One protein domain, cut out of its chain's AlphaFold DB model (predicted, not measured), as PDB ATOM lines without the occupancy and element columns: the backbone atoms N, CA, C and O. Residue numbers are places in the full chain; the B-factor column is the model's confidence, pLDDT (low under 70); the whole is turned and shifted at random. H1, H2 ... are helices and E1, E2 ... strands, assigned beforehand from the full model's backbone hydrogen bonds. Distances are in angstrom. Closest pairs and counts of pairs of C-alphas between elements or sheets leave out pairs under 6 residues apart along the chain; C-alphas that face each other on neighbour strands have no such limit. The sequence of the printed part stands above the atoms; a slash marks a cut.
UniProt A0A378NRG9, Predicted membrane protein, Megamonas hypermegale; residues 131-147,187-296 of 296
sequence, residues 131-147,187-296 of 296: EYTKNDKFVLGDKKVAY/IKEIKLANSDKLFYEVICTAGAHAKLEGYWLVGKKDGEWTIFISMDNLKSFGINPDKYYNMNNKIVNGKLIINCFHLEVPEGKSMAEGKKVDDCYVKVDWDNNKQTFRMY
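What this domain is: This is residues 131 to 147 and 187 to 296 of the 296 residues of the protein "Predicted membrane protein" of Megamonas hypermegale (UniProt A0A378NRG9). Two twisted four-stranded antiparallel sheets stand face to face as a sandwich, with their strands nearly aligned; the short helix H1 sits on the link from E5 of one sheet to E6 of the other. Beside the edge strand E2, residues 133 to 143 loop away from the sandwich and lead back to the short strand E1, while the E7 and E8 hairpin makes one end of the long axis. The printed part has 127 residues with one named helix and nine named strands, in the order E1 E2 E3 E4 E5 H1 E6 E7 E8 E9, and is mostly strand. It is only just compact, close to loose, with a radius of gyration of the C-alphas of 16.2 A and spans of 52 by 40 by 25 A.

Where its parts are: The first sheet holds E2, residues 187 to 192, 16.4 A long; E3, 198 to 206, 26.5 A; E4, 211 to 221, 29.9 A; and E5, 224 to 230, 17.0 A. E2 begins at C-alpha 187 (-56.058, 103.671, -25.403). The second sheet holds E6, residues 250 to 252; E7, 255 to 264, 27.7 A; E8, 275 to 287, 35.3 A; and E9, 292 to 295, which ends at C-alpha 295 (-40.098, 102.662, -12.965). H1 is residues 231 to 235, 6.5 A long. E1, residues 144 to 147, pairs with no named strand.

How they stand to each other: The strongly twisted sheet E2 E3 E4 E5 is a meander, each strand the antiparallel neighbour of the one before. N 190 and O 199 of the hairpin E2 and E3 are 2.8 A apart, N 202 and O 216 of E3 and E4 2.8 A, and N 226 and O 219 of E4 and E5 2.8 A, within hydrogen-bond range. Residues 131 to 132 pair antiparallel with residues 190 to 191 of E2. The sheet E6 E7 E8 E9 is a second meander: N 257 and O 250 are 2.7 A apart, N 258 and O 282 2.9 A, and N 294 and O 285 2.9 A. The pairing of E8 is staggered, with E7 over residues 275 to 284 and with E9 over 284 to 287. In the sandwich, two sheets face to face, the best planes are 4 degrees apart. The closest C-alphas of E5 and E9, Phe 228 and Phe 293, are 6.6 A apart, while E2 and E6 are apart. H1 is on the first sheet and only grazes the second, with residues 233 to 235; its every O i to N i+4 pair is within hydrogen-bond range.

The domain as a whole: The C-alphas farthest apart, Asp 222 and Gly 268, are 53.4 A apart. Residues 148 to 186 are not printed, and C-alphas 147 and 187 are 9.0 A apart across the cut. The link from H1 to E6 is long, with 14 residues. Mean pLDDT of the printed part is 87.8; residues 135 to 144 are under 70.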
ATOM      1  N   GLU A 131     -55.698 105.360 -11.347       90.19
ATOM      2  CA  GLU A 131     -56.949 104.665 -11.639       90.19
ATOM      3  C   GLU A 131     -57.270 104.779 -13.129       90.19
ATOM      4  O   GLU A 131     -57.140 105.853 -13.718       90.19
ATOM      5  N   TYR A 132     -57.696 103.679 -13.754       87.50
ATOM      6  CA  TYR A 132     -58.209 103.750 -15.120       87.50
ATOM      7  C   TYR A 132     -59.576 104.423 -15.115       87.50
ATOM      8  O   TYR A 132     -60.459 104.044 -14.342       87.50
ATOM      9  N   THR A 133     -59.771 105.381 -16.013       83.88
ATOM     10  CA  THR A 133     -61.093 105.952 -16.248       83.88
ATOM     11  C   THR A 133     -61.866 105.074 -17.227       83.88
ATOM     12  O   THR A 133     -61.301 104.335 -18.041       83.88
ATOM     13  N   LYS A 134     -63.197 105.125 -17.139       74.81
ATOM     14  CA  LYS A 134     -64.051 104.509 -18.149       74.81
ATOM     15  C   LYS A 134     -64.067 105.420 -19.370       74.81
ATOM     16  O   LYS A 134     -64.437 106.585 -19.259       74.81
ATOM     17  N   ASN A 135     -63.710 104.878 -20.523       68.19
ATOM     18  CA  ASN A 135     -63.869 105.551 -21.799       68.19
ATOM     19  C   ASN A 135     -65.034 104.967 -22.586       68.19
ATOM     20  O   ASN A 135     -65.328 103.772 -22.518       68.19
ATOM     21  N   ASP A 136     -65.669 105.824 -23.373       61.78
ATOM     22  CA  ASP A 136     -66.615 105.381 -24.377       61.78
ATOM     23  C   ASP A 136     -65.863 105.139 -25.682       61.78
ATOM     24  O   ASP A 136     -65.025 105.933 -26.123       61.78
ATOM     25  N   LYS A 137     -66.165 104.015 -26.330       60.44
ATOM     26  CA  LYS A 137     -65.624 103.732 -27.655       60.44
ATOM     27  C   LYS A 137     -66.282 104.682 -28.649       60.44
ATOM     28  O   LYS A 137     -67.413 104.474 -29.077       60.44
ATOM     29  N   PHE A 138     -65.567 105.735 -29.013       51.44
ATOM     30  CA  PHE A 138     -66.072 106.745 -29.929       51.44
ATOM     31  C   PHE A 138     -65.915 106.322 -31.381       51.44
ATOM     32  O   PHE A 138     -64.868 105.835 -31.814       51.44
ATOM     33  N   VAL A 139     -66.996 106.498 -32.133       51.53
ATOM     34  CA  VAL A 139     -67.111 106.068 -33.521       51.53
ATOM     35  C   VAL A 139     -67.205 107.308 -34.399       51.53
ATOM     36  O   VAL A 139     -68.269 107.904 -34.517       51.53
ATOM     37  N   LEU A 140     -66.095 107.672 -35.045       47.66
ATOM     38  CA  LEU A 140     -66.069 108.682 -36.104       47.66
ATOM     39  C   LEU A 140     -65.394 108.088 -37.351       47.66
ATOM     40  O   LEU A 140     -64.174 107.944 -37.393       47.66
ATOM     41  N   GLY A 141     -66.193 107.705 -38.351       56.56
ATOM     42  CA  GLY A 141     -65.710 107.173 -39.638       56.56
ATOM     43  C   GLY A 141     -64.887 105.878 -39.548       56.56
ATOM     44  O   GLY A 141     -64.950 105.160 -38.555       56.56
ATOM     45  N   ASP A 142     -64.116 105.569 -40.594       55.56
ATOM     46  CA  ASP A 142     -63.463 104.259 -40.786       55.56
ATOM     47  C   ASP A 142     -62.088 104.102 -40.097       55.56
ATOM     48  O   ASP A 142     -61.520 103.014 -40.105       55.56
ATOM     49  N   LYS A 143     -61.546 105.150 -39.454       63.38
ATOM     50  CA  LYS A 143     -60.196 105.165 -38.833       63.38
ATOM     51  C   LYS A 143     -60.236 105.367 -37.306       63.38
ATOM     52  O   LYS A 143     -59.571 106.246 -36.759       63.38
ATOM     53  N   LYS A 144     -61.081 104.572 -36.642       65.25
ATOM     54  CA  LYS A 144     -61.504 104.682 -35.227       65.25
ATOM     55  C   LYS A 144     -60.396 104.296 -34.240       65.25
ATOM     56  O   LYS A 144     -59.772 103.258 -34.436       65.25
ATOM     57  N   VAL A 145     -60.240 105.046 -33.140       72.81
ATOM     58  CA  VAL A 145     -59.421 104.616 -31.986       72.81
ATOM     59  C   VAL A 145     -60.106 104.903 -30.637       72.81
ATOM     60  O   VAL A 145     -60.597 103.962 -30.017       72.81
ATOM     61  N   ALA A 146     -60.178 106.159 -30.171       85.44
ATOM     62  CA  ALA A 146     -60.762 106.509 -28.862       85.44
ATOM     63  C   ALA A 146     -61.122 108.006 -28.747       85.44
ATOM     64  O   ALA A 146     -60.488 108.841 -29.390       85.44
ATOM     65  N   TYR A 147     -62.094 108.356 -27.896       86.25
ATOM     66  CA  TYR A 147     -62.392 109.738 -27.484       86.25
ATOM     67  C   TYR A 147     -62.731 109.768 -25.999       86.25
ATOM     68  O   TYR A 147     -63.419 108.884 -25.491       86.25
ATOM     69  N   ILE A 187     -56.260 102.461 -26.200       90.69
ATOM     70  CA  ILE A 187     -56.058 103.671 -25.403       90.69
ATOM     71  C   ILE A 187     -56.813 103.539 -24.089       90.69
ATOM     72  O   ILE A 187     -58.020 103.275 -24.090       90.69
ATOM     73  N   LYS A 188     -56.116 103.780 -22.980       91.56
ATOM     74  CA  LYS A 188     -56.714 103.892 -21.647       91.56
ATOM     75  C   LYS A 188     -56.305 105.220 -21.024       91.56
ATOM     76  O   LYS A 188     -55.120 105.536 -20.979       91.56
ATOM     77  N   GLU A 189     -57.268 105.993 -20.540       93.62
ATOM     78  CA  GLU A 189     -56.981 107.187 -19.743       93.62
ATOM     79  C   GLU A 189     -56.792 106.769 -18.281       93.62
ATOM     80  O   GLU A 189     -57.485 105.893 -17.758       93.62
ATOM     81  N   ILE A 190     -55.789 107.359 -17.645       94.94
ATOM     82  CA  ILE A 190     -55.391 107.107 -16.268       94.94
ATOM     83  C   ILE A 190     -55.508 108.429 -15.522       94.94
ATOM     84  O   ILE A 190     -54.857 109.412 -15.881       94.94
ATOM     85  N   LYS A 191     -56.316 108.449 -14.467       94.31
ATOM     86  CA  LYS A 191     -56.429 109.583 -13.556       94.31
ATOM     87  C   LYS A 191     -55.514 109.376 -12.358       94.31
ATOM     88  O   LYS A 191     -55.410 108.271 -11.826       94.31
ATOM     89  N   LEU A 192     -54.873 110.457 -11.925       94.62
ATOM     90  CA  LEU A 192     -54.220 110.506 -10.625       94.62
ATOM     91  C   LEU A 192     -55.255 110.867  -9.553       94.62
ATOM     92  O   LEU A 192     -55.894 111.917  -9.637       94.62
ATOM     93  N   ALA A 193     -55.428 110.007  -8.552       89.25
ATOM     94  CA  ALA A 193     -56.329 110.261  -7.436       89.25
ATOM     95  C   ALA A 193     -55.990 111.594  -6.752       89.25
ATOM     96  O   ALA A 193     -54.824 111.974  -6.639       89.25
ATOM     97  N   ASN A 194     -57.029 112.307  -6.309       87.25
ATOM     98  CA  ASN A 194     -56.917 113.608  -5.639       87.25
ATOM     99  C   ASN A 194     -56.183 114.687  -6.462       87.25
ATOM    100  O   ASN A 194     -55.638 115.640  -5.910       87.25
ATOM    101  N   SER A 195     -56.166 114.552  -7.791       89.31
ATOM    102  CA  SER A 195     -55.554 115.511  -8.707       89.31
ATOM    103  C   SER A 195     -56.352 115.634 -10.008       89.31
ATOM    104  O   SER A 195     -57.097 114.732 -10.397       89.31
ATOM    105  N   ASP A 196     -56.136 116.741 -10.716       89.56
ATOM    106  CA  ASP A 196     -56.657 116.971 -12.070       89.56
ATOM    107  C   ASP A 196     -55.729 116.398 -13.155       89.56
ATOM    108  O   ASP A 196     -55.958 116.576 -14.353       89.56
ATOM    109  N   LYS A 197     -54.645 115.716 -12.756       93.00
ATOM    110  CA  LYS A 197     -53.708 115.096 -13.692       93.00
ATOM    111  C   LYS A 197     -54.342 113.891 -14.383       93.00
ATOM    112  O   LYS A 197     -54.845 112.966 -13.742       93.00
ATOM    113  N   LEU A 198     -54.228 113.906 -15.706       94.88
ATOM    114  CA  LEU A 198     -54.642 112.835 -16.600       94.88
ATOM    115  C   LEU A 198     -53.454 112.378 -17.439       94.88
ATOM    116  O   LEU A 198     -52.663 113.191 -17.930       94.88
ATOM    117  N   PHE A 199     -53.385 111.070 -17.630       96.81
ATOM    118  CA  PHE A 199     -52.414 110.395 -18.470       96.81
ATOM    119  C   PHE A 199     -53.139 109.466 -19.441       96.81
ATOM    120  O   PHE A 199     -54.280 109.080 -19.206       96.81
ATOM    121  N   TYR A 200     -52.470 109.086 -20.520       95.62
ATOM    122  CA  TYR A 200     -53.006 108.172 -21.518       95.62
ATOM    123  C   TYR A 200     -51.972 107.094 -21.793       95.62
ATOM    124  O   TYR A 200     -50.839 107.375 -22.180       95.62
ATOM    125  N   GLU A 201     -52.379 105.856 -21.570       95.31
ATOM    126  CA  GLU A 201     -51.661 104.673 -22.003       95.31
ATOM    127  C   GLU A 201     -52.073 104.360 -23.441       95.31
ATOM    128  O   GLU A 201     -53.248 104.114 -23.715       95.31
ATOM    129  N   VAL A 202     -51.099 104.386 -24.345       94.00
ATOM    130  CA  VAL A 202     -51.244 104.139 -25.780       94.00
ATOM    131  C   VAL A 202     -50.475 102.869 -26.121       94.00
ATOM    132  O   VAL A 202     -49.250 102.836 -26.013       94.00
ATOM    133  N   ILE A 203     -51.188 101.829 -26.546       92.19
ATOM    134  CA  ILE A 203     -50.602 100.562 -26.996       92.19
ATOM    135  C   ILE A 203     -50.955 100.374 -28.468       92.19
ATOM    136  O   ILE A 203     -52.135 100.333 -28.817       92.19
ATOM    137  N   CYS A 204     -49.935 100.235 -29.310       90.25
ATOM    138  CA  CYS A 204     -50.087  99.887 -30.717       90.25
ATOM    139  C   CYS A 204     -49.742  98.417 -30.921       90.25
ATOM    140  O   CYS A 204     -48.658  97.965 -30.532       90.25
ATOM    141  N   THR A 205     -50.636  97.686 -31.579       88.81
ATOM    142  CA  THR A 205     -50.422  96.291 -31.956       88.81
ATOM    143  C   THR A 205     -50.663  96.061 -33.440       88.81
ATOM    144  O   THR A 205     -51.464  96.767 -34.034       88.81
ATOM    145  N   ALA A 206     -50.012  95.079 -34.062       85.62
ATOM    146  CA  ALA A 206     -50.266  94.758 -35.466       85.62
ATOM    147  C   ALA A 206     -50.213  93.258 -35.767       85.62
ATOM    148  O   ALA A 206     -49.505  92.484 -35.119       85.62
ATOM    149  N   GLY A 207     -50.917  92.872 -36.832       80.25
ATOM    150  CA  GLY A 207     -50.915  91.513 -37.362       80.25
ATOM    151  C   GLY A 207     -51.629  90.494 -36.472       80.25
ATOM    152  O   GLY A 207     -52.273  90.820 -35.473       80.25
ATOM    153  N   ALA A 208     -51.523  89.222 -36.862       72.69
ATOM    154  CA  ALA A 208     -52.123  88.125 -36.112       72.69
ATOM    155  C   ALA A 208     -51.588  88.099 -34.673       72.69
ATOM    156  O   ALA A 208     -50.386  88.258 -34.461       72.69
ATOM    157  N   HIS A 209     -52.491  87.867 -33.717       77.12
ATOM    158  CA  HIS A 209     -52.214  87.750 -32.281       77.12
ATOM    159  C   HIS A 209     -51.731  89.029 -31.577       77.12
ATOM    160  O   HIS A 209     -51.197  88.928 -30.481       77.12
ATOM    161  N   ALA A 210     -51.985  90.217 -32.143       84.19
ATOM    162  CA  ALA A 210     -51.760  91.510 -31.486       84.19
ATOM    163  C   ALA A 210     -50.301  91.744 -31.041       84.19
ATOM    164  O   ALA A 210     -50.036  92.070 -29.880       84.19
ATOM    165  N   LYS A 211     -49.359  91.597 -31.984       87.81
ATOM    166  CA  LYS A 211     -47.934  91.872 -31.756       87.81
ATOM    167  C   LYS A 211     -47.770  93.301 -31.280       87.81
ATOM    168  O   LYS A 211     -48.254  94.200 -31.953       87.81
ATOM    169  N   LEU A 212     -47.047  93.519 -30.194       90.62
ATOM    170  CA  LEU A 212     -46.675  94.840 -29.715       90.62
ATOM    171  C   LEU A 212     -45.757  95.533 -30.732       90.62
ATOM    172  O   LEU A 212     -44.682  95.030 -31.054       90.62
ATOM    173  N   GLU A 213     -46.186  96.694 -31.218       89.44
ATOM    174  CA  GLU A 213     -45.434  97.536 -32.162       89.44
ATOM    175  C   GLU A 213     -45.102  98.913 -31.573       89.44
ATOM    176  O   GLU A 213     -44.222  99.609 -32.073       89.44
ATOM    177  N   GLY A 214     -45.781  99.317 -30.497       91.31
ATOM    178  CA  GLY A 214     -45.490 100.566 -29.808       91.31
ATOM    179  C   GLY A 214     -46.185 100.676 -28.458       91.31
ATOM    180  O   GLY A 214     -47.265 100.120 -28.250       91.31
ATOM    181  N   TYR A 215     -45.549 101.409 -27.549       94.44
ATOM    182  CA  TYR A 215     -46.059 101.720 -26.221       94.44
ATOM    183  C   TYR A 215     -45.670 103.143 -25.846       94.44
ATOM    184  O   TYR A 215     -44.494 103.502 -25.972       94.44
ATOM    185  N   TRP A 216     -46.636 103.911 -25.344       96.88
ATOM    186  CA  TRP A 216     -46.412 105.234 -24.778       96.88
ATOM    187  C   TRP A 216     -47.316 105.469 -23.567       96.88
ATOM    188  O   TRP A 216     -48.521 105.238 -23.628       96.88
ATOM    189  N   LEU A 217     -46.743 105.996 -22.488       97.69
ATOM    190  CA  LEU A 217     -47.479 106.626 -21.397       97.69
ATOM    191  C   LEU A 217     -47.284 108.134 -21.508       97.69
ATOM    192  O   LEU A 217     -46.172 108.634 -21.318       97.69
ATOM    193  N   VAL A 218     -48.352 108.855 -21.838       97.81
ATOM    194  CA  VAL A 218     -48.291 110.290 -22.132       97.81
ATOM    195  C   VAL A 218     -49.150 111.110 -21.184       97.81
ATOM    196  O   VAL A 218     -50.164 110.639 -20.683       97.81
ATOM    197  N   GLY A 219     -48.770 112.359 -20.945       96.62
ATOM    198  CA  GLY A 219     -49.533 113.288 -20.113       96.62
ATOM    199  C   GLY A 219     -48.984 114.701 -20.208       96.62
ATOM    200  O   GLY A 219     -48.059 114.956 -20.979       96.62
ATOM    201  N   LYS A 220     -49.539 115.623 -19.421       94.56
ATOM    202  CA  LYS A 220     -49.010 116.990 -19.344       94.56
ATOM    203  C   LYS A 220     -47.963 117.129 -18.243       94.56
ATOM    204  O   LYS A 220     -48.234 116.799 -17.088       94.56
ATOM    205  N   LYS A 221     -46.813 117.701 -18.593       93.62
ATOM    206  CA  LYS A 221     -45.801 118.206 -17.666       93.62
ATOM    207  C   LYS A 221     -45.658 119.706 -17.899       93.62
ATOM    208  O   LYS A 221     -45.444 120.124 -19.028       93.62
ATOM    209  N   ASP A 222     -45.882 120.503 -16.858       91.31
ATOM    210  CA  ASP A 222     -45.804 121.972 -16.925       91.31
ATOM    211  C   ASP A 222     -46.657 122.595 -18.053       91.31
ATOM    212  O   ASP A 222     -46.318 123.610 -18.648       91.31
ATOM    213  N   GLY A 223     -47.802 121.967 -18.349       90.62
ATOM    214  CA  GLY A 223     -48.737 122.387 -19.399       90.62
ATOM    215  C   GLY A 223     -48.466 121.790 -20.785       90.62
ATOM    216  O   GLY A 223     -49.381 121.780 -21.613       90.62
ATOM    217  N   GLU A 224     -47.284 121.218 -21.014       92.88
ATOM    218  CA  GLU A 224     -46.867 120.639 -22.293       92.88
ATOM    219  C   GLU A 224     -47.075 119.121 -22.338       92.88
ATOM    220  O   GLU A 224     -46.867 118.408 -21.354       92.88
ATOM    221  N   TRP A 225     -47.484 118.600 -23.497       95.62
ATOM    222  CA  TRP A 225     -47.617 117.158 -23.703       95.62
ATOM    223  C   TRP A 225     -46.248 116.487 -23.748       95.62
ATOM    224  O   TRP A 225     -45.363 116.902 -24.489       95.62
ATOM    225  N   THR A 226     -46.084 115.438 -22.949       95.69
ATOM    226  CA  THR A 226     -44.822 114.722 -22.763       95.69
ATOM    227  C   THR A 226     -45.060 113.217 -22.795       95.69
ATOM    228  O   THR A 226     -46.043 112.716 -22.241       95.69
ATOM    229  N   ILE A 227     -44.126 112.491 -23.411       97.44
ATOM    230  CA  ILE A 227     -44.008 111.036 -23.289       97.44
ATOM    231  C   ILE A 227     -43.170 110.745 -22.041       97.44
ATOM    232  O   ILE A 227     -41.998 111.104 -21.988       97.44
ATOM    233  N   PHE A 228     -43.768 110.106 -21.037       97.56
ATOM    234  CA  PHE A 228     -43.074 109.730 -19.804       97.56
ATOM    235  C   PHE A 228     -42.404 108.362 -19.896       97.56
ATOM    236  O   PHE A 228     -41.320 108.172 -19.352       97.56
ATOM    237  N   ILE A 229     -43.064 107.407 -20.552       97.00
ATOM    238  CA  ILE A 229     -42.552 106.049 -20.750       97.00
ATOM    239  C   ILE A 229     -42.815 105.661 -22.196       97.00
ATOM    240  O   ILE A 229     -43.927 105.841 -22.688       97.00
ATOM    241  N   SER A 230     -41.803 105.120 -22.864       94.88
ATOM    242  CA  SER A 230     -41.904 104.528 -24.192       94.88
ATOM    243  C   SER A 230     -41.310 103.119 -24.210       94.88
ATOM    244  O   SER A 230     -40.745 102.642 -23.221       94.88
ATOM    245  N   MET A 231     -41.383 102.462 -25.369       91.00
ATOM    246  CA  MET A 231     -40.677 101.203 -25.594       91.00
ATOM    247  C   MET A 231     -39.181 101.271 -25.270       91.00
ATOM    248  O   MET A 231     -38.627 100.282 -24.796       91.00
ATOM    249  N   ASP A 232     -38.525 102.413 -25.489       91.31
ATOM    250  CA  ASP A 232     -37.093 102.555 -25.221       91.31
ATOM    251  C   ASP A 232     -36.779 102.474 -23.729       91.31
ATOM    252  O   ASP A 232     -35.812 101.817 -23.345       91.31
ATOM    253  N   ASN A 233     -37.635 103.049 -22.878       94.00
ATOM    254  CA  ASN A 233     -37.501 102.905 -21.430       94.00
ATOM    255  C   ASN A 233     -37.669 101.446 -20.994       94.00
ATOM    256  O   ASN A 233     -37.004 101.004 -20.066       94.00
ATOM    257  N   LEU A 234     -38.539 100.680 -21.656       92.12
ATOM    258  CA  LEU A 234     -38.808  99.288 -21.292       92.12
ATOM    259  C   LEU A 234     -37.709  98.311 -21.749       92.12
ATOM    260  O   LEU A 234     -37.616  97.209 -21.207       92.12
ATOM    261  N   LYS A 235     -36.839  98.703 -22.692       90.38
ATOM    262  CA  LYS A 235     -35.675  97.890 -23.100       90.38
ATOM    263  C   LYS A 235     -34.741  97.601 -21.926       90.38
ATOM    264  O   LYS A 235     -34.257  96.480 -21.804       90.38
ATOM    265  N   SER A 236     -34.549  98.558 -21.010       90.06
ATOM    266  CA  SER A 236     -33.731  98.336 -19.806       90.06
ATOM    267  C   SER A 236     -34.371  97.383 -18.789       90.06
ATOM    268  O   SER A 236     -33.709  97.001 -17.831       90.06
ATOM    269  N   PHE A 237     -35.629  96.985 -18.998       89.31
ATOM    270  CA  PHE A 237     -36.379  96.054 -18.150       89.31
ATOM    271  C   PHE A 237     -36.594  94.677 -18.806       89.31
ATOM    272  O   PHE A 237     -37.447  93.913 -18.364       89.31
ATOM    273  N   GLY A 238     -35.822  94.347 -19.850       84.38
ATOM    274  CA  GLY A 238     -35.769  92.991 -20.415       84.38
ATOM    275  C   GLY A 238     -36.434  92.816 -21.780       84.38
ATOM    276  O   GLY A 238     -36.416  91.716 -22.330       84.38
ATOM    277  N   ILE A 239     -36.976  93.881 -22.377       86.69
ATOM    278  CA  ILE A 239     -37.540  93.799 -23.729       86.69
ATOM    279  C   ILE A 239     -36.420  93.707 -24.770       86.69
ATOM    280  O   ILE A 239     -35.674  94.659 -24.994       86.69
ATOM    281  N   ASN A 240     -36.364  92.574 -25.466       81.88
ATOM    282  CA  ASN A 240     -35.526  92.359 -26.647       81.88
ATOM    283  C   ASN A 240     -36.303  92.658 -27.952       81.88
ATOM    284  O   ASN A 240     -37.227  91.904 -28.252       81.88
ATOM    285  N   PRO A 241     -35.914  93.665 -28.756       74.88
ATOM    286  CA  PRO A 241     -36.629  94.069 -29.974       74.88
ATOM    287  C   PRO A 241     -36.733  92.987 -31.064       74.88
ATOM    288  O   PRO A 241     -37.616  93.086 -31.913       74.88
ATOM    289  N   ASP A 242     -35.884  91.959 -31.035       78.38
ATOM    290  CA  ASP A 242     -35.900  90.864 -32.013       78.38
ATOM    291  C   ASP A 242     -37.005  89.833 -31.730       78.38
ATOM    292  O   ASP A 242     -37.279  88.958 -32.554       78.38
ATOM    293  N   LYS A 243     -37.659  89.917 -30.563       82.31
ATOM    294  CA  LYS A 243     -38.735  89.004 -30.172       82.31
ATOM    295  C   LYS A 243     -40.122  89.579 -30.448       82.31
ATOM    296  O   LYS A 243     -40.360  90.784 -30.488       82.31
ATOM    297  N   TYR A 244     -41.073  88.663 -30.587       87.44
ATOM    298  CA  TYR A 244     -42.495  88.966 -30.624       87.44
ATOM    299  C   TYR A 244     -43.024  89.099 -29.192       87.44
ATOM    300  O   TYR A 244     -42.942  88.138 -28.431       87.44
ATOM    301  N   TYR A 245     -43.623  90.243 -28.854       89.88
ATOM    302  CA  TYR A 245     -44.294  90.427 -27.566       89.88
ATOM    303  C   TYR A 245     -45.763  90.769 -27.717       89.88
ATOM    304  O   TYR A 245     -46.194  91.360 -28.701       89.88
ATOM    305  N   ASN A 246     -46.490  90.480 -26.654       91.25
ATOM    306  CA  ASN A 246     -47.775  91.040 -26.304       91.25
ATOM    307  C   ASN A 246     -47.630  91.862 -25.020       91.25
ATOM    308  O   ASN A 246     -46.640  91.750 -24.294       91.25
ATOM    309  N   MET A 247     -48.646  92.668 -24.721       91.62
ATOM    310  CA  MET A 247     -48.670  93.510 -23.532       91.62
ATOM    311  C   MET A 247     -50.024  93.402 -22.831       91.62
ATOM    312  O   MET A 247     -51.070  93.469 -23.474       91.62
ATOM    313  N   ASN A 248     -50.008  93.218 -21.510       91.69
ATOM    314  CA  ASN A 248     -51.215  93.170 -20.688       91.69
ATOM    315  C   ASN A 248     -51.018  93.977 -19.406       91.69
ATOM    316  O   ASN A 248     -50.651  93.445 -18.356       91.69
ATOM    317  N   ASN A 249     -51.282  95.274 -19.517       94.81
ATOM    318  CA  ASN A 249     -51.074  96.203 -18.421       94.81
ATOM    319  C   ASN A 249     -52.326  96.330 -17.560       94.81
ATOM    320  O   ASN A 249     -53.462  96.320 -18.053       94.81
ATOM    321  N   LYS A 250     -52.094  96.481 -16.259       94.88
ATOM    322  CA  LYS A 250     -53.141  96.625 -15.250       94.88
ATOM    323  C   LYS A 250     -52.701  97.586 -14.164       94.88
ATOM    324  O   LYS A 250     -51.518  97.678 -13.863       94.88
ATOM    325  N   ILE A 251     -53.657  98.235 -13.521       94.88
ATOM    326  CA  ILE A 251     -53.396  98.993 -12.305       94.88
ATOM    327  C   ILE A 251     -53.689  98.088 -11.107       94.88
ATOM    328  O   ILE A 251     -54.753  97.475 -11.034       94.88
ATOM    329  N   VAL A 252     -52.732  97.978 -10.185       93.19
ATOM    330  CA  VAL A 252     -52.853  97.206  -8.941       93.19
ATOM    331  C   VAL A 252     -52.363  98.077  -7.794       93.19
ATOM    332  O   VAL A 252     -51.227  98.542  -7.822       93.19
ATOM    333  N   ASN A 253     -53.212  98.283  -6.783       91.25
ATOM    334  CA  ASN A 253     -52.904  99.103  -5.605       91.25
ATOM    335  C   ASN A 253     -52.352 100.493  -5.981       91.25
ATOM    336  O   ASN A 253     -51.300 100.898  -5.493       91.25
ATOM    337  N   GLY A 254     -53.013 101.169  -6.927       91.69
ATOM    338  CA  GLY A 254     -52.629 102.508  -7.377       91.69
ATOM    339  C   GLY A 254     -51.387 102.577  -8.271       91.69
ATOM    340  O   GLY A 254     -50.994 103.672  -8.663       91.69
ATOM    341  N   LYS A 255     -50.772 101.442  -8.621       95.25
ATOM    342  CA  LYS A 255     -49.569 101.382  -9.464       95.25
ATOM    343  C   LYS A 255     -49.888 100.751 -10.805       95.25
ATOM    344  O   LYS A 255     -50.551  99.715 -10.857       95.25
ATOM    345  N   LEU A 256     -49.383 101.343 -11.880       97.06
ATOM    346  CA  LEU A 256     -49.463 100.751 -13.207       97.06
ATOM    347  C   LEU A 256     -48.424  99.630 -13.298       97.06
ATOM    348  O   LEU A 256     -47.234  99.838 -13.095       97.06
ATOM    349  N   ILE A 257     -48.893  98.425 -13.579       96.50
ATOM    350  CA  ILE A 257     -48.073  97.249 -13.828       96.50
ATOM    351  C   ILE A 257     -48.001  97.071 -15.336       96.50
ATOM    352  O   ILE A 257     -48.994  96.686 -15.962       96.50
ATOM    353  N   ILE A 258     -46.831  97.351 -15.902       96.25
ATOM    354  CA  ILE A 258     -46.537  97.085 -17.306       96.25
ATOM    355  C   ILE A 258     -46.010  95.661 -17.402       96.25
ATOM    356  O   ILE A 258     -44.994  95.332 -16.790       96.25
ATOM    357  N   ASN A 259     -46.701  94.815 -18.157       94.81
ATOM    358  CA  ASN A 259     -46.314  93.423 -18.330       94.81
ATOM    359  C   ASN A 259     -46.255  93.065 -19.812       94.81
ATOM    360  O   ASN A 259     -47.287  93.014 -20.486       94.81
ATOM    361  N   CYS A 260     -45.041  92.795 -20.291       92.44
ATOM    362  CA  CYS A 260     -44.800  92.282 -21.634       92.44
ATOM    363  C   CYS A 260     -44.443  90.805 -21.560       92.44
ATOM    364  O   CYS A 260     -43.731  90.373 -20.652       92.44
ATOM    365  N   PHE A 261     -44.938  90.046 -22.524       91.19
ATOM    366  CA  PHE A 261     -44.772  88.603 -22.556       91.19
ATOM    367  C   PHE A 261     -44.726  88.097 -23.987       91.19
ATOM    368  O   PHE A 261     -45.328  88.701 -24.875       91.19
ATOM    369  N   HIS A 262     -44.073  86.966 -24.202       89.69
ATOM    370  CA  HIS A 262     -44.202  86.192 -25.428       89.69
ATOM    371  C   HIS A 262     -44.968  84.892 -25.169       89.69
ATOM    372  O   HIS A 262     -45.181  84.475 -24.026       89.69
ATOM    373  N   LEU A 263     -45.424  84.268 -26.252       86.88
ATOM    374  CA  LEU A 263     -45.980  82.920 -26.222       86.88
ATOM    375  C   LEU A 263     -44.891  81.945 -26.662       86.88
ATOM    376  O   LEU A 263     -44.459  81.966 -27.813       86.88
ATOM    377  N   GLU A 264     -44.448  81.093 -25.745       87.25
ATOM    378  CA  GLU A 264     -43.580  79.965 -26.054       87.25
ATOM    379  C   GLU A 264     -44.443  78.828 -26.610       87.25
ATOM    380  O   GLU A 264     -45.259  78.232 -25.900       87.25
ATOM    381  N   VAL A 265     -44.300  78.558 -27.907       85.25
ATOM    382  CA  VAL A 265     -45.075  77.537 -28.619       85.25
ATOM    383  C   VAL A 265     -44.186  76.312 -28.836       85.25
ATOM    384  O   VAL A 265     -43.163  76.437 -29.510       85.25
ATOM    385  N   PRO A 266     -44.547  75.133 -28.296       86.81
ATOM    386  CA  PRO A 266     -43.797  73.910 -28.554       86.81
ATOM    387  C   PRO A 266     -43.738  73.589 -30.050       86.81
ATOM    388  O   PRO A 266     -44.668  73.892 -30.802       86.81
ATOM    389  N   GLU A 267     -42.661  72.939 -30.484       87.62
ATOM    390  CA  GLU A 267     -42.485  72.575 -31.889       87.62
ATOM    391  C   GLU A 267     -43.675  71.748 -32.411       87.62
ATOM    392  O   GLU A 267     -44.156  70.819 -31.756       87.62
ATOM    393  N   GLY A 268     -44.198  72.126 -33.580       87.62
ATOM    394  CA  GLY A 268     -45.364  71.483 -34.195       87.62
ATOM    395  C   GLY A 268     -46.722  71.834 -33.573       87.62
ATOM    396  O   GLY A 268     -47.732  71.262 -33.988       87.62
ATOM    397  N   LYS A 269     -46.785  72.754 -32.598       87.38
ATOM    398  CA  LYS A 269     -48.039  73.208 -31.972       87.38
ATOM    399  C   LYS A 269     -48.527  74.550 -32.506       87.38
ATOM    400  O   LYS A 269     -47.785  75.324 -33.104       87.38
ATOM    401  N   SER A 270     -49.816  74.814 -32.295       83.19
ATOM    402  CA  SER A 270     -50.425  76.096 -32.650       83.19
ATOM    403  C   SER A 270     -50.137  77.170 -31.592       83.19
ATOM    404  O   SER A 270     -49.963  76.862 -30.415       83.19
ATOM    405  N   MET A 271     -50.178  78.449 -31.982       76.75
ATOM    406  CA  MET A 271     -50.065  79.591 -31.051       76.75
ATOM    407  C   MET A 271     -51.102  79.561 -29.913       76.75
ATOM    408  O   MET A 271     -50.844  80.102 -28.842       76.75
ATOM    409  N   ALA A 272     -52.259  78.919 -30.115       79.56
ATOM    410  CA  ALA A 272     -53.293  78.780 -29.087       79.56
ATOM    411  C   ALA A 272     -52.873  77.857 -27.928       79.56
ATOM    412  O   ALA A 272     -53.402  77.972 -26.827       79.56
ATOM    413  N   GLU A 273     -51.916  76.961 -28.172       82.94
ATOM    414  CA  GLU A 273     -51.309  76.081 -27.166       82.94
ATOM    415  C   GLU A 273     -50.029  76.688 -26.566       82.94
ATOM    416  O   GLU A 273     -49.363  76.051 -25.748       82.94
ATOM    417  N   GLY A 274     -49.670  77.908 -26.980       83.88
ATOM    418  CA  GLY A 274     -48.504  78.617 -26.480       83.88
ATOM    419  C   GLY A 274     -48.627  78.930 -24.993       83.88
ATOM    420  O   GLY A 274     -49.671  79.376 -24.512       83.88
ATOM    421  N   LYS A 275     -47.541  78.722 -24.250       88.38
ATOM    422  CA  LYS A 275     -47.454  79.128 -22.848       88.38
ATOM    423  C   LYS A 275     -46.979  80.567 -22.773       88.38
ATOM    424  O   LYS A 275     -45.995  80.941 -23.400       88.38
ATOM    425  N   LYS A 276     -47.675  81.376 -21.980       89.62
ATOM    426  CA  LYS A 276     -47.249  82.742 -21.698       89.62
ATOM    427  C   LYS A 276     -45.975  82.728 -20.850       89.62
ATOM    428  O   LYS A 276     -45.965  82.126 -19.778       89.62
ATOM    429  N   VAL A 277     -44.955  83.445 -21.311       89.25
ATOM    430  CA  VAL A 277     -43.701  83.687 -20.593       89.25
ATOM    431  C   VAL A 277     -43.542  85.192 -20.411       89.25
ATOM    432  O   VAL A 277     -43.498  85.932 -21.390       89.25
ATOM    433  N   ASP A 278     -43.507  85.651 -19.161       89.38
ATOM    434  CA  ASP A 278     -43.324  87.067 -18.835       89.38
ATOM    435  C   ASP A 278     -41.857  87.477 -19.048       89.38
ATOM    436  O   ASP A 278     -40.967  86.962 -18.375       89.38
ATOM    437  N   ASP A 279     -41.606  88.414 -19.965       86.56
ATOM    438  CA  ASP A 279     -40.254  88.914 -20.272       86.56
ATOM    439  C   ASP A 279     -39.953  90.252 -19.599       86.56
ATOM    440  O   ASP A 279     -38.800  90.580 -19.336       86.56
ATOM    441  N   CYS A 280     -40.991  91.049 -19.349       89.00
ATOM    442  CA  CYS A 280     -40.867  92.362 -18.736       89.00
ATOM    443  C   CYS A 280     -42.016  92.570 -17.751       89.00
ATOM    444  O   CYS A 280     -43.190  92.359 -18.076       89.00
ATOM    445  N   TYR A 281     -41.667  92.981 -16.536       92.62
ATOM    446  CA  TYR A 281     -42.604  93.305 -15.471       92.62
ATOM    447  C   TYR A 281     -42.105  94.559 -14.757       92.62
ATOM    448  O   TYR A 281     -41.131  94.501 -14.013       92.62
ATOM    449  N   VAL A 282     -42.764  95.690 -15.003       95.38
ATOM    450  CA  VAL A 282     -42.360  96.997 -14.469       95.38
ATOM    451  C   VAL A 282     -43.488  97.573 -13.643       95.38
ATOM    452  O   VAL A 282     -44.628  97.663 -14.105       95.38
ATOM    453  N   LYS A 283     -43.168  97.990 -12.421       96.06
ATOM    454  CA  LYS A 283     -44.074  98.769 -11.588       96.06
ATOM    455  C   LYS A 283     -43.829 100.242 -11.856       96.06
ATOM    456  O   LYS A 283     -42.695 100.713 -11.864       96.06
ATOM    457  N   VAL A 284     -44.920 100.959 -12.065       96.88
ATOM    458  CA  VAL A 284     -44.915 102.373 -12.402       96.88
ATOM    459  C   VAL A 284     -45.799 103.125 -11.420       96.88
ATOM    460  O   VAL A 284     -46.973 102.796 -11.240       96.88
ATOM    461  N   ASP A 285     -45.232 104.149 -10.788       95.62
ATOM    462  CA  ASP A 285     -45.965 105.085  -9.940       95.62
ATOM    463  C   ASP A 285     -45.556 106.534 -10.209       95.62
ATOM    464  O   ASP A 285     -44.531 106.813 -10.834       95.62
ATOM    465  N   TRP A 286     -46.415 107.460  -9.792       95.81
ATOM    466  CA  TRP A 286     -46.194 108.887  -9.969       95.81
ATOM    467  C   TRP A 286     -45.401 109.468  -8.791       95.81
ATOM    468  O   TRP A 286     -45.753 109.268  -7.628       95.81
ATOM    469  N   ASP A 287     -44.345 110.221  -9.090       93.62
ATOM    470  CA  ASP A 287     -43.550 110.974  -8.119       93.62
ATOM    471  C   ASP A 287     -43.998 112.440  -8.115       93.62
ATOM    472  O   ASP A 287     -43.704 113.206  -9.038       93.62
ATOM    473  N   ASN A 288     -44.700 112.839  -7.049       89.75
ATOM    474  CA  ASN A 288     -45.181 114.209  -6.872       89.75
ATOM    475  C   ASN A 288     -44.050 115.241  -6.766       89.75
ATOM    476  O   ASN A 288     -44.228 116.371  -7.212       89.75
ATOM    477  N   ASN A 289     -42.886 114.879  -6.232       89.94
ATOM    478  CA  ASN A 289     -41.784 115.829  -6.068       89.94
ATOM    479  C   ASN A 289     -41.089 116.091  -7.404       89.94
ATOM    480  O   ASN A 289     -40.746 117.225  -7.726       89.94
ATOM    481  N   LYS A 290     -40.900 115.037  -8.203       91.25
ATOM    482  CA  LYS A 290     -40.216 115.121  -9.503       91.25
ATOM    483  C   LYS A 290     -41.153 115.415 -10.675       91.25
ATOM    484  O   LYS A 290     -40.668 115.642 -11.784       91.25
ATOM    485  N   GLN A 291     -42.469 115.384 -10.444       92.50
ATOM    486  CA  GLN A 291     -43.508 115.522 -11.469       92.50
ATOM    487  C   GLN A 291     -43.251 114.582 -12.664       92.50
ATOM    488  O   GLN A 291     -43.223 115.002 -13.825       92.50
ATOM    489  N   THR A 292     -42.983 113.308 -12.368       95.19
ATOM    490  CA  THR A 292     -42.671 112.271 -13.364       95.19
ATOM    491  C   THR A 292     -43.056 110.885 -12.859       95.19
ATOM    492  O   THR A 292     -43.280 110.692 -11.668       95.19
ATOM    493  N   PHE A 293     -43.080 109.900 -13.755       96.06
ATOM    494  CA  PHE A 293     -43.205 108.498 -13.372       96.06
ATOM    495  C   PHE A 293     -41.862 107.900 -12.946       96.06
ATOM    496  O   PHE A 293     -40.820 108.197 -13.536       96.06
ATOM    497  N   ARG A 294     -41.902 107.032 -11.934       95.62
ATOM    498  CA  ARG A 294     -40.802 106.142 -11.548       95.62
ATOM    499  C   ARG A 294     -41.096 104.740 -12.056       95.62
ATOM    500  O   ARG A 294     -42.247 104.315 -12.045       95.62
ATOM    501  N   MET A 295     -40.049 104.036 -12.466       95.88
ATOM    502  CA  MET A 295     -40.098 102.662 -12.965       95.88
ATOM    503  C   MET A 295     -39.169 101.801 -12.107       95.88
ATOM    504  O   MET A 295     -38.032 102.217 -11.874       95.88
ATOM    505  N   TYR A 296     -39.644 100.652 -11.625       92.50
ATOM    506  CA  TYR A 296     -38.876  99.720 -10.787       92.50
ATOM    507  C   TYR A 296     -39.464  98.306 -10.770       92.50
ATOM    508  O   TYR A 296     -40.608  98.112 -11.250       92.50
TER     509      TYR A 296